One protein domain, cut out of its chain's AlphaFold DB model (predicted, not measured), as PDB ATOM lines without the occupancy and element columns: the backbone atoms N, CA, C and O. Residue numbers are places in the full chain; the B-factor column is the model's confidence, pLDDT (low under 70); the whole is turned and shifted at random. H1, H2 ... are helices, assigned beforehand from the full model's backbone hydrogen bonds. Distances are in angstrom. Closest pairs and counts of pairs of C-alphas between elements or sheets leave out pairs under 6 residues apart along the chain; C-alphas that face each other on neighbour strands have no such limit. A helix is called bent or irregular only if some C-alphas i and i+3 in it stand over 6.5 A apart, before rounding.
ATOM      1  N   CYS A 212       7.695   0.796 -34.133       50.59
ATOM      2  CA  CYS A 212       6.388   0.310 -34.622       50.59
ATOM      3  C   CYS A 212       5.686   1.182 -35.693       50.59
ATOM      4  O   CYS A 212       4.609   0.826 -36.163       50.59
ATOM      5  N   THR A 213       6.256   2.334 -36.053       52.16
ATOM      6  CA  THR A 213       5.626   3.354 -36.913       52.16
ATOM      7  C   THR A 213       6.350   3.599 -38.239       52.16
ATOM      8  O   THR A 213       5.718   4.065 -39.186       52.16
ATOM      9  N   ARG A 214       7.641   3.248 -38.353       52.72
ATOM     10  CA  ARG A 214       8.447   3.488 -39.567       52.72
ATOM     11  C   ARG A 214       8.003   2.635 -40.769       52.72
ATOM     12  O   ARG A 214       8.179   3.061 -41.905       52.72
ATOM     13  N   GLY A 215       7.352   1.491 -40.541       54.09
ATOM     14  CA  GLY A 215       6.809   0.627 -41.603       54.09
ATOM     15  C   GLY A 215       5.566   1.165 -42.336       54.09
ATOM     16  O   GLY A 215       5.167   0.600 -43.352       54.09
ATOM     17  N   GLY A 216       4.945   2.249 -41.850       59.25
ATOM     18  CA  GLY A 216       3.664   2.748 -42.369       59.25
ATOM     19  C   GLY A 216       3.740   3.731 -43.547       59.25
ATOM     20  O   GLY A 216       2.691   4.127 -44.050       59.25
ATOM     21  N   GLY A 217       4.932   4.171 -43.966       69.00
ATOM     22  CA  GLY A 217       5.082   5.237 -44.974       69.00
ATOM     23  C   GLY A 217       4.682   6.637 -44.475       69.00
ATOM     24  O   GLY A 217       4.344   7.510 -45.272       69.00
ATOM     25  N   TRP A 218       4.688   6.845 -43.157       76.94
ATOM     26  CA  TRP A 218       4.502   8.146 -42.510       76.94
ATOM     27  C   TRP A 218       5.847   8.829 -42.244       76.94
ATOM     28  O   TRP A 218       6.802   8.174 -41.828       76.94
ATOM     29  N   SER A 219       5.898  10.152 -42.419       79.88
ATOM     30  CA  SER A 219       6.999  10.978 -41.907       79.88
ATOM     31  C   SER A 219       6.967  11.063 -40.374       79.88
ATOM     32  O   SER A 219       5.948  10.754 -39.749       79.88
ATOM     33  N   GLU A 220       8.047  11.527 -39.739       73.94
ATOM     34  CA  GLU A 220       8.047  11.744 -38.283       73.94
ATOM     35  C   GLU A 220       7.002  12.798 -37.858       73.94
ATOM     36  O   GLU A 220       6.339  12.622 -36.835       73.94
ATOM     37  N   ASP A 221       6.736  13.808 -38.697       80.25
ATOM     38  CA  ASP A 221       5.636  14.768 -38.519       80.25
ATOM     39  C   ASP A 221       4.245  14.122 -38.613       80.25
ATOM     40  O   ASP A 221       3.342  14.470 -37.846       80.25
ATOM     41  N   ASP A 222       4.043  13.163 -39.522       83.12
ATOM     42  CA  ASP A 222       2.784  12.414 -39.635       83.12
ATOM     43  C   ASP A 222       2.571  11.504 -38.417       83.12
ATOM     44  O   ASP A 222       1.485  11.492 -37.834       83.12
ATOM     45  N   ILE A 223       3.622  10.800 -37.979       77.81
ATOM     46  CA  ILE A 223       3.624   9.990 -36.752       77.81
ATOM     47  C   ILE A 223       3.265  10.873 -35.548       77.81
ATOM     48  O   ILE A 223       2.389  10.522 -34.752       77.81
ATOM     49  N   MET A 224       3.882  12.051 -35.448       74.69
ATOM     50  CA  MET A 224       3.643  13.035 -34.394       74.69
ATOM     51  C   MET A 224       2.215  13.610 -34.437       74.69
ATOM     52  O   MET A 224       1.556  13.734 -33.402       74.69
ATOM     53  N   CYS A 225       1.701  13.921 -35.629       81.50
ATOM     54  CA  CYS A 225       0.328  14.376 -35.859       81.50
ATOM     55  C   CYS A 225      -0.695  13.315 -35.425       81.50
ATOM     56  O   CYS A 225      -1.637  13.619 -34.686       81.50
ATOM     57  N   ALA A 226      -0.473  12.059 -35.824       81.94
ATOM     58  CA  ALA A 226      -1.314  10.930 -35.454       81.94
ATOM     59  C   ALA A 226      -1.314  10.702 -33.934       81.94
ATOM     60  O   ALA A 226      -2.373  10.600 -33.311       81.94
ATOM     61  N   PHE A 227      -0.129  10.702 -33.321       77.62
ATOM     62  CA  PHE A 227       0.056  10.519 -31.885       77.62
ATOM     63  C   PHE A 227      -0.654  11.601 -31.064       77.62
ATOM     64  O   PHE A 227      -1.427  11.274 -30.164       77.62
ATOM     65  N   LYS A 228      -0.473  12.884 -31.409       74.44
ATOM     66  CA  LYS A 228      -1.146  14.012 -30.738       74.44
ATOM     67  C   LYS A 228      -2.673  13.929 -30.837       74.44
ATOM     68  O   LYS A 228      -3.365  14.265 -29.878       74.44
ATOM     69  N   LYS A 229      -3.205  13.453 -31.968       80.38
ATOM     70  CA  LYS A 229      -4.651  13.286 -32.184       80.38
ATOM     71  C   LYS A 229      -5.240  12.075 -31.464       80.38
ATOM     72  O   LYS A 229      -6.357  12.161 -30.958       80.38
ATOM     73  N   HIS A 230      -4.535  10.945 -31.441       77.06
ATOM     74  CA  HIS A 230      -5.066   9.702 -30.885       77.06
ATOM     75  C   HIS A 230      -3.952   8.728 -30.437       77.06
ATOM     76  O   HIS A 230      -3.679   7.760 -31.146       77.06
ATOM     77  N   PRO A 231      -3.344   8.902 -29.241       72.56
ATOM     78  CA  PRO A 231      -2.171   8.126 -28.797       72.56
ATOM     79  C   PRO A 231      -2.321   6.601 -28.870       72.56
ATOM     80  O   PRO A 231      -1.347   5.879 -29.074       72.56
ATOM     81  N   HIS A 232      -3.557   6.110 -28.739       73.56
ATOM     82  CA  HIS A 232      -3.911   4.695 -28.826       73.56
ATOM     83  C   HIS A 232      -3.525   4.081 -30.191       73.56
ATOM     84  O   HIS A 232      -3.282   2.881 -30.257       73.56
ATOM     85  N   CYS A 233      -3.415   4.848 -31.291       74.56
ATOM     86  CA  CYS A 233      -3.023   4.274 -32.588       74.56
ATOM     87  C   CYS A 233      -1.630   3.619 -32.544       74.56
ATOM     88  O   CYS A 233      -1.408   2.628 -33.234       74.56
ATOM     89  N   MET A 234      -0.747   4.075 -31.646       72.25
ATOM     90  CA  MET A 234       0.586   3.499 -31.404       72.25
ATOM     91  C   MET A 234       0.558   2.236 -30.512       72.25
ATOM     92  O   MET A 234       1.589   1.771 -30.018       72.25
ATOM     93  N   MET A 235      -0.633   1.683 -30.266       69.56
ATOM     94  CA  MET A 235      -0.864   0.369 -29.649       69.56
ATOM     95  C   MET A 235      -1.391  -0.664 -30.657       69.56
ATOM     96  O   MET A 235      -1.517  -1.837 -30.309       69.56
ATOM     97  N   LEU A 236      -1.679  -0.260 -31.898       75.56
ATOM     98  CA  LEU A 236      -1.947  -1.190 -32.993       75.56
ATOM     99  C   LEU A 236      -0.632  -1.845 -33.436       75.56
ATOM    100  O   LEU A 236       0.424  -1.218 -33.392       75.56
ATOM    101  N   SER A 237      -0.683  -3.108 -33.864       77.81
ATOM    102  CA  SER A 237       0.508  -3.791 -34.373       77.81
ATOM    103  C   SER A 237       0.910  -3.251 -35.744       77.81
ATOM    104  O   SER A 237       0.051  -2.921 -36.564       77.81
ATOM    105  N   GLU A 238       2.210  -3.244 -36.035       78.88
ATOM    106  CA  GLU A 238       2.749  -2.835 -37.336       78.88
ATOM    107  C   GLU A 238       2.039  -3.549 -38.502       78.88
ATOM    108  O   GLU A 238       1.536  -2.900 -39.411       78.88
ATOM    109  N   ARG A 239       1.846  -4.875 -38.430       82.69
ATOM    110  CA  ARG A 239       1.076  -5.643 -39.432       82.69
ATOM    111  C   ARG A 239      -0.348  -5.106 -39.653       82.69
ATOM    112  O   ARG A 239      -0.850  -5.166 -40.775       82.69
ATOM    113  N   LYS A 240      -1.019  -4.606 -38.607       86.81
ATOM    114  CA  LYS A 240      -2.359  -4.000 -38.703       86.81
ATOM    115  C   LYS A 240      -2.291  -2.590 -39.291       86.81
ATOM    116  O   LYS A 240      -3.156  -2.256 -40.102       86.81
ATOM    117  N   ILE A 241      -1.288  -1.793 -38.925       84.94
ATOM    118  CA  ILE A 241      -1.043  -0.469 -39.510       84.94
ATOM    119  C   ILE A 241      -0.724  -0.633 -40.999       84.94
ATOM    120  O   ILE A 241      -1.526  -0.209 -41.825       84.94
ATOM    121  N   ASN A 242       0.348  -1.346 -41.346       85.75
ATOM    122  CA  ASN A 242       0.865  -1.488 -42.707       85.75
ATOM    123  C   ASN A 242      -0.190  -2.062 -43.669       85.75
ATOM    124  O   ASN A 242      -0.423  -1.463 -44.709       85.75
ATOM    125  N   ARG A 243      -0.928  -3.130 -43.309       88.06
ATOM    126  CA  ARG A 243      -2.011  -3.676 -44.165       88.06
ATOM    127  C   ARG A 243      -3.185  -2.699 -44.349       88.06
ATOM    128  O   ARG A 243      -3.866  -2.740 -45.368       88.06
ATOM    129  N   THR A 244      -3.449  -1.823 -43.374       87.19
ATOM    130  CA  THR A 244      -4.497  -0.793 -43.504       87.19
ATOM    131  C   THR A 244      -3.999   0.403 -44.324       87.19
ATOM    132  O   THR A 244      -4.740   0.909 -45.161       87.19
ATOM    133  N   MET A 245      -2.744   0.821 -44.127       87.44
ATOM    134  CA  MET A 245      -2.075   1.849 -44.931       87.44
ATOM    135  C   MET A 245      -1.964   1.419 -46.393       87.44
ATOM    136  O   MET A 245      -2.308   2.192 -47.272       87.44
ATOM    137  N   GLU A 246      -1.570   0.174 -46.658       88.19
ATOM    138  CA  GLU A 246      -1.455  -0.387 -48.003       88.19
ATOM    139  C   GLU A 246      -2.769  -0.276 -48.784       88.19
ATOM    140  O   GLU A 246      -2.775   0.290 -49.873       88.19
ATOM    141  N   PHE A 247      -3.893  -0.707 -48.202       88.44
ATOM    142  CA  PHE A 247      -5.207  -0.560 -48.834       88.44
ATOM    143  C   PHE A 247      -5.603   0.912 -49.048       88.44
ATOM    144  O   PHE A 247      -6.043   1.293 -50.129       88.44
ATOM    145  N   LEU A 248      -5.450   1.763 -48.026       87.62
ATOM    146  CA  LEU A 248      -5.883   3.161 -48.118       87.62
ATOM    147  C   LEU A 248      -5.012   3.988 -49.080       87.62
ATOM    148  O   LEU A 248      -5.533   4.856 -49.775       87.62
ATOM    149  N   VAL A 249      -3.707   3.721 -49.148       88.62
ATOM    150  CA  VAL A 249      -2.764   4.452 -50.005       88.62
ATOM    151  C   VAL A 249      -2.767   3.911 -51.438       88.62
ATOM    152  O   VAL A 249      -2.760   4.718 -52.359       88.62
ATOM    153  N   LYS A 250      -2.813   2.585 -51.654       86.12
ATOM    154  CA  LYS A 250      -2.798   1.991 -53.007       86.12
ATOM    155  C   LYS A 250      -4.189   1.947 -53.645       86.12
ATOM    156  O   LYS A 250      -4.402   2.568 -54.680       86.12
ATOM    157  N   GLU A 251      -5.149   1.267 -53.017       85.38
ATOM    158  CA  GLU A 251      -6.474   1.019 -53.617       85.38
ATOM    159  C   GLU A 251      -7.373   2.263 -53.591       85.38
ATOM    160  O   GLU A 251      -8.109   2.537 -54.541       85.38
ATOM    161  N   MET A 252      -7.298   3.034 -52.499       84.69
ATOM    162  CA  MET A 252      -8.106   4.246 -52.296       84.69
ATOM    163  C   MET A 252      -7.360   5.552 -52.617       84.69
ATOM    164  O   MET A 252      -7.929   6.629 -52.440       84.69
ATOM    165  N   ASN A 253      -6.107   5.469 -53.088       86.38
ATOM    166  CA  ASN A 253      -5.256   6.600 -53.485       86.38
ATOM    167  C   ASN A 253      -5.180   7.742 -52.438       86.38
ATOM    168  O   ASN A 253      -5.119   8.925 -52.781       86.38
ATOM    169  N   MET A 254      -5.237   7.412 -51.141       85.19
ATOM    170  CA  MET A 254      -5.208   8.399 -50.059       85.19
ATOM    171  C   MET A 254      -3.776   8.780 -49.680       85.19
ATOM    172  O   MET A 254      -2.941   7.920 -49.407       85.19
ATOM    173  N   ALA A 255      -3.508  10.080 -49.536       86.75
ATOM    174  CA  ALA A 255      -2.237  10.550 -48.990       86.75
ATOM    175  C   ALA A 255      -2.024  10.032 -47.543       86.75
ATOM    176  O   ALA A 255      -2.925  10.204 -46.711       86.75
ATOM    177  N   PRO A 256      -0.839   9.490 -47.183       85.25
ATOM    178  CA  PRO A 256      -0.549   8.999 -45.829       85.25
ATOM    179  C   PRO A 256      -0.839  10.030 -44.726       85.25
ATOM    180  O   PRO A 256      -1.420   9.694 -43.689       85.25
ATOM    181  N   ARG A 257      -0.541  11.307 -44.996       86.12
ATOM    182  CA  ARG A 257      -0.818  12.465 -44.130       86.12
ATOM    183  C   ARG A 257      -2.302  12.665 -43.806       86.12
ATOM    184  O   ARG A 257      -2.637  13.101 -42.706       86.12
ATOM    185  N   SER A 258      -3.210  12.290 -44.707       85.69
ATOM    186  CA  SER A 258      -4.658  12.310 -44.447       85.69
ATOM    187  C   SER A 258      -5.074  11.220 -43.454       85.69
ATOM    188  O   SER A 258      -5.978  11.433 -42.646       85.69
ATOM    189  N   ILE A 259      -4.377  10.078 -43.461       86.38
ATOM    190  CA  ILE A 259      -4.610   8.955 -42.540       86.38
ATOM    191  C   ILE A 259      -4.056   9.295 -41.146       86.38
ATOM    192  O   ILE A 259      -4.765   9.138 -40.153       86.38
ATOM    193  N   ALA A 260      -2.855   9.886 -41.065       85.38
ATOM    194  CA  ALA A 260      -2.353  10.523 -39.838       85.38
ATOM    195  C   ALA A 260      -3.278  11.659 -39.359       85.38
ATOM    196  O   ALA A 260      -3.440  11.915 -38.164       85.38
ATOM    197  N   GLY A 261      -3.960  12.303 -40.308       85.56
ATOM    198  CA  GLY A 261      -5.022  13.269 -40.080       85.56
ATOM    199  C   GLY A 261      -6.201  12.735 -39.257       85.56
ATOM    200  O   GLY A 261      -6.793  13.527 -38.519       85.56
ATOM    201  N   CYS A 262      -6.507  11.432 -39.338       85.50
ATOM    202  CA  CYS A 262      -7.603  10.765 -38.626       85.50
ATOM    203  C   CYS A 262      -7.238   9.309 -38.225       85.50
ATOM    204  O   CYS A 262      -7.777   8.351 -38.788       85.50
ATOM    205  N   PRO A 263      -6.367   9.097 -37.214       84.94
ATOM    206  CA  PRO A 263      -5.798   7.771 -36.913       84.94
ATOM    207  C   PRO A 263      -6.818   6.736 -36.421       84.94
ATOM    208  O   PRO A 263      -6.549   5.537 -36.423       84.94
ATOM    209  N   VAL A 264      -8.010   7.192 -36.017       86.38
ATOM    210  CA  VAL A 264      -9.143   6.352 -35.604       86.38
ATOM    211  C   VAL A 264      -9.544   5.359 -36.703       86.38
ATOM    212  O   VAL A 264     -10.003   4.264 -36.387       86.38
ATOM    213  N   VAL A 265      -9.308   5.671 -37.986       86.94
ATOM    214  CA  VAL A 265      -9.593   4.745 -39.097       86.94
ATOM    215  C   VAL A 265      -8.851   3.409 -38.960       86.94
ATOM    216  O   VAL A 265      -9.407   2.363 -39.292       86.94
ATOM    217  N   LEU A 266      -7.642   3.415 -38.384       85.56
ATOM    218  CA  LEU A 266      -6.814   2.217 -38.218       85.56
ATOM    219  C   LEU A 266      -7.417   1.203 -37.228       85.56
ATOM    220  O   LEU A 266      -7.093   0.018 -37.306       85.56
ATOM    221  N   PHE A 267      -8.325   1.628 -36.342       84.44
ATOM    222  CA  PHE A 267      -9.016   0.751 -35.385       84.44
ATOM    223  C   PHE A 267     -10.120  -0.094 -36.017       84.44
ATOM    224  O   PHE A 267     -10.512  -1.119 -35.458       84.44
ATOM    225  N   PHE A 268     -10.644   0.307 -37.173       87.06
ATOM    226  CA  PHE A 268     -11.684  -0.468 -37.834       87.06
ATOM    227  C   PHE A 268     -11.094  -1.735 -38.467       87.06
ATOM    228  O   PHE A 268      -9.965  -1.748 -38.968       87.06
ATOM    229  N   SER A 269     -11.866  -2.827 -38.447       86.94
ATOM    230  CA  SER A 269     -11.527  -4.026 -39.218       86.94
ATOM    231  C   SER A 269     -11.439  -3.645 -40.692       86.94
ATOM    232  O   SER A 269     -12.375  -3.049 -41.230       86.94
ATOM    233  N   LEU A 270     -10.313  -3.977 -41.327       86.94
ATOM    234  CA  LEU A 270     -10.103  -3.681 -42.738       86.94
ATOM    235  C   LEU A 270     -11.173  -4.403 -43.559       86.94
ATOM    236  O   LEU A 270     -11.999  -3.773 -44.208       86.94
ATOM    237  N   ASP A 271     -11.229  -5.717 -43.394       85.94
ATOM    238  CA  ASP A 271     -12.016  -6.637 -44.206       85.94
ATOM    239  C   ASP A 271     -13.520  -6.566 -43.874       85.94
ATOM    240  O   ASP A 271     -14.352  -6.710 -44.761       85.94
ATOM    241  N   LYS A 272     -13.891  -6.280 -42.611       87.75
ATOM    242  CA  LYS A 272     -15.304  -6.216 -42.171       87.75
ATOM    243  C   LYS A 272     -15.913  -4.809 -42.111       87.75
ATOM    244  O   LYS A 272     -17.112  -4.696 -41.873       87.75
ATOM    245  N   ARG A 273     -15.130  -3.726 -42.230       89.06
ATOM    246  CA  ARG A 273     -15.655  -2.352 -42.036       89.06
ATOM    247  C   ARG A 273     -15.031  -1.263 -42.906       89.06
ATOM    248  O   ARG A 273     -15.736  -0.299 -43.187       89.06
ATOM    249  N   ILE A 274     -13.766  -1.372 -43.310       86.75
ATOM    250  CA  ILE A 274     -13.153  -0.392 -44.223       86.75
ATOM    251  C   ILE A 274     -13.475  -0.789 -45.665       86.75
ATOM    252  O   ILE A 274     -14.190  -0.053 -46.339       86.75
ATOM    253  N   ILE A 275     -13.061  -1.985 -46.099       86.75
ATOM    254  CA  ILE A 275     -13.312  -2.498 -47.453       86.75
ATOM    255  C   ILE A 275     -14.813  -2.435 -47.800       86.75
ATOM    256  O   ILE A 275     -15.123  -1.768 -48.778       86.75
ATOM    257  N   PRO A 276     -15.776  -2.929 -46.989       86.81
ATOM    258  CA  PRO A 276     -17.206  -2.869 -47.335       86.81
ATOM    259  C   PRO A 276     -17.847  -1.467 -47.334       86.81
ATOM    260  O   PRO A 276     -19.048  -1.349 -47.545       86.81
ATOM    261  N   ARG A 277     -17.087  -0.403 -47.031       84.38
ATOM    262  CA  ARG A 277     -17.539   1.004 -47.089       84.38
ATOM    263  C   ARG A 277     -16.782   1.827 -48.127       84.38
ATOM    264  O   ARG A 277     -17.317   2.806 -48.632       84.38
ATOM    265  N   CYS A 278     -15.542   1.445 -48.412       78.12
ATOM    266  CA  CYS A 278     -14.713   2.015 -49.465       78.12
ATOM    267  C   CYS A 278     -15.007   1.372 -50.832       78.12
ATOM    268  O   CYS A 278     -14.907   2.036 -51.858       78.12
ATOM    269  N   TRP A 279     -15.406   0.098 -50.836       65.69
ATOM    270  CA  TRP A 279     -15.792  -0.662 -52.018       65.69
ATOM    271  C   TRP A 279     -17.258  -0.409 -52.376       65.69
ATOM    272  O   TRP A 279     -18.147  -1.210 -52.085       65.69
ATOM    273  N   HIS A 280     -17.508   0.714 -53.041       57.28
ATOM    274  CA  HIS A 280     -18.602   0.754 -54.003       57.28
ATOM    275  C   HIS A 280     -18.077   0.145 -55.316       57.28
ATOM    276  O   HIS A 280     -16.927   0.431 -55.672       57.28
ATOM    277  N   PRO A 281     -18.845  -0.691 -56.038       48.44
ATOM    278  CA  PRO A 281     -18.448  -1.108 -57.375       48.44
ATOM    279  C   PRO A 281     -18.221   0.137 -58.237       48.44
ATOM    280  O   PRO A 281     -19.078   1.020 -58.286       48.44
ATOM    281  N   ARG A 282     -17.075   0.218 -58.921       48.97
ATOM    282  CA  ARG A 282     -16.956   1.136 -60.060       48.97
ATOM    283  C   ARG A 282     -17.895   0.579 -61.137       48.97
ATOM    284  O   ARG A 282     -17.835  -0.621 -61.401       48.97
ATOM    285  N   GLY A 283     -18.803   1.409 -61.645       50.84
ATOM    286  CA  GLY A 283     -19.850   0.992 -62.583       50.84
ATOM    287  C   GLY A 283     -19.318   0.577 -63.966       50.84
ATOM    288  O   GLY A 283     -18.105   0.573 -64.182       50.84
ATOM    289  N   TRP A 284     -20.151   0.144 -64.921       35.03
ATOM    290  CA  TRP A 284     -21.537   0.582 -65.198       35.03
ATOM    291  C   TRP A 284     -21.642   2.100 -65.402       35.03
ATOM    292  O   TRP A 284     -21.666   2.834 -64.391       35.03
TER     293      TRP A 284
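Overview. This is residues 212 to 284 of the 284 residues of an uncharacterized protein of Brassica oleracea var. oleracea (UniProt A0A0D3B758). Six mostly short helices make a small cluster: H1 and H2 meet in a corner at one end, H4 and H5 fill the place between that corner and the longest helix, H3, and H6 sits toward the other end. From H6 the last residues, 279 to 284, run out as a tail that adds to the length. The printed part has 73 residues with six named helices, H1 to H6 in order along the chain, and no named strand; its class is all helix. It is compact, with a radius of gyration of the C-alphas of 12.3 A, and the C-alphas span 42 by 20 by 19 A.

Arrangement. Start at H3, residues 238 to 251. With its residues 245 to 249 alone it only just touches H4, residues 256 to 260, with 3 pairs of C-alphas within 8 A; the closest C-alphas are those of Val 249 and Pro 256, 6.6 A apart. With residues 240 to 244 alone it only just touches H5, residues 263 to 267, again with 3 pairs; look at the closest C-alphas, Ile 241 and Leu 266, 6.5 A apart. Going outward, H4 touches H1, residues 220 to 229, where the closest C-alphas, of Ala 226 and Ala 260, are 4.5 A apart. H5 touches H2, residues 231 to 235, with the closest C-alphas at Cys 233 and Pro 263, 6.2 A apart. H1 and H2 only just touch, with 3 pairs, and only at the corner by their link; their closest C-alphas, of Phe 227 and Cys 233, are 7.0 A apart. H6, residues 270 to 278, is close to H3 but not clearly touching it: the closest C-alphas, of Thr 244 and Leu 270, are 6.4 A apart. Their lines stand at a shallow tilt of 23 degrees, the same way. H5 and H6 are near each other, and H1 and H3 are apart. In H1, H3 and H4 every O i to N i+4 pair is within hydrogen-bond range; in H2 and H5 it is 0 of 1, with 2 of 2 O i to N i+3 pairs within range in each, and in H6 2 of 5, with 2 of 6.

Along the chain. Find C-alpha 238 at (2.749, -2.835, -37.336); from there H3 runs 19.1 A to C-alpha 251. H1 begins at (8.047, 11.744, -38.283) and is 14.2 A long. H6 covers 9.9 A, ends at C-alpha 278 at (-14.713, 2.015, -49.465), and is only just irregular: C-alphas 272 and 275 are 6.8 A apart.

Size, cuts and confidence. The C-alphas farthest apart are those of Lys 228 and Trp 284, 42.2 A. The printed part has no cut, and the five links between successive helices are tight. The mean pLDDT of the printed part is 78.1; look for values under 70 at residues 212 to 217, 235 and 279 to 284.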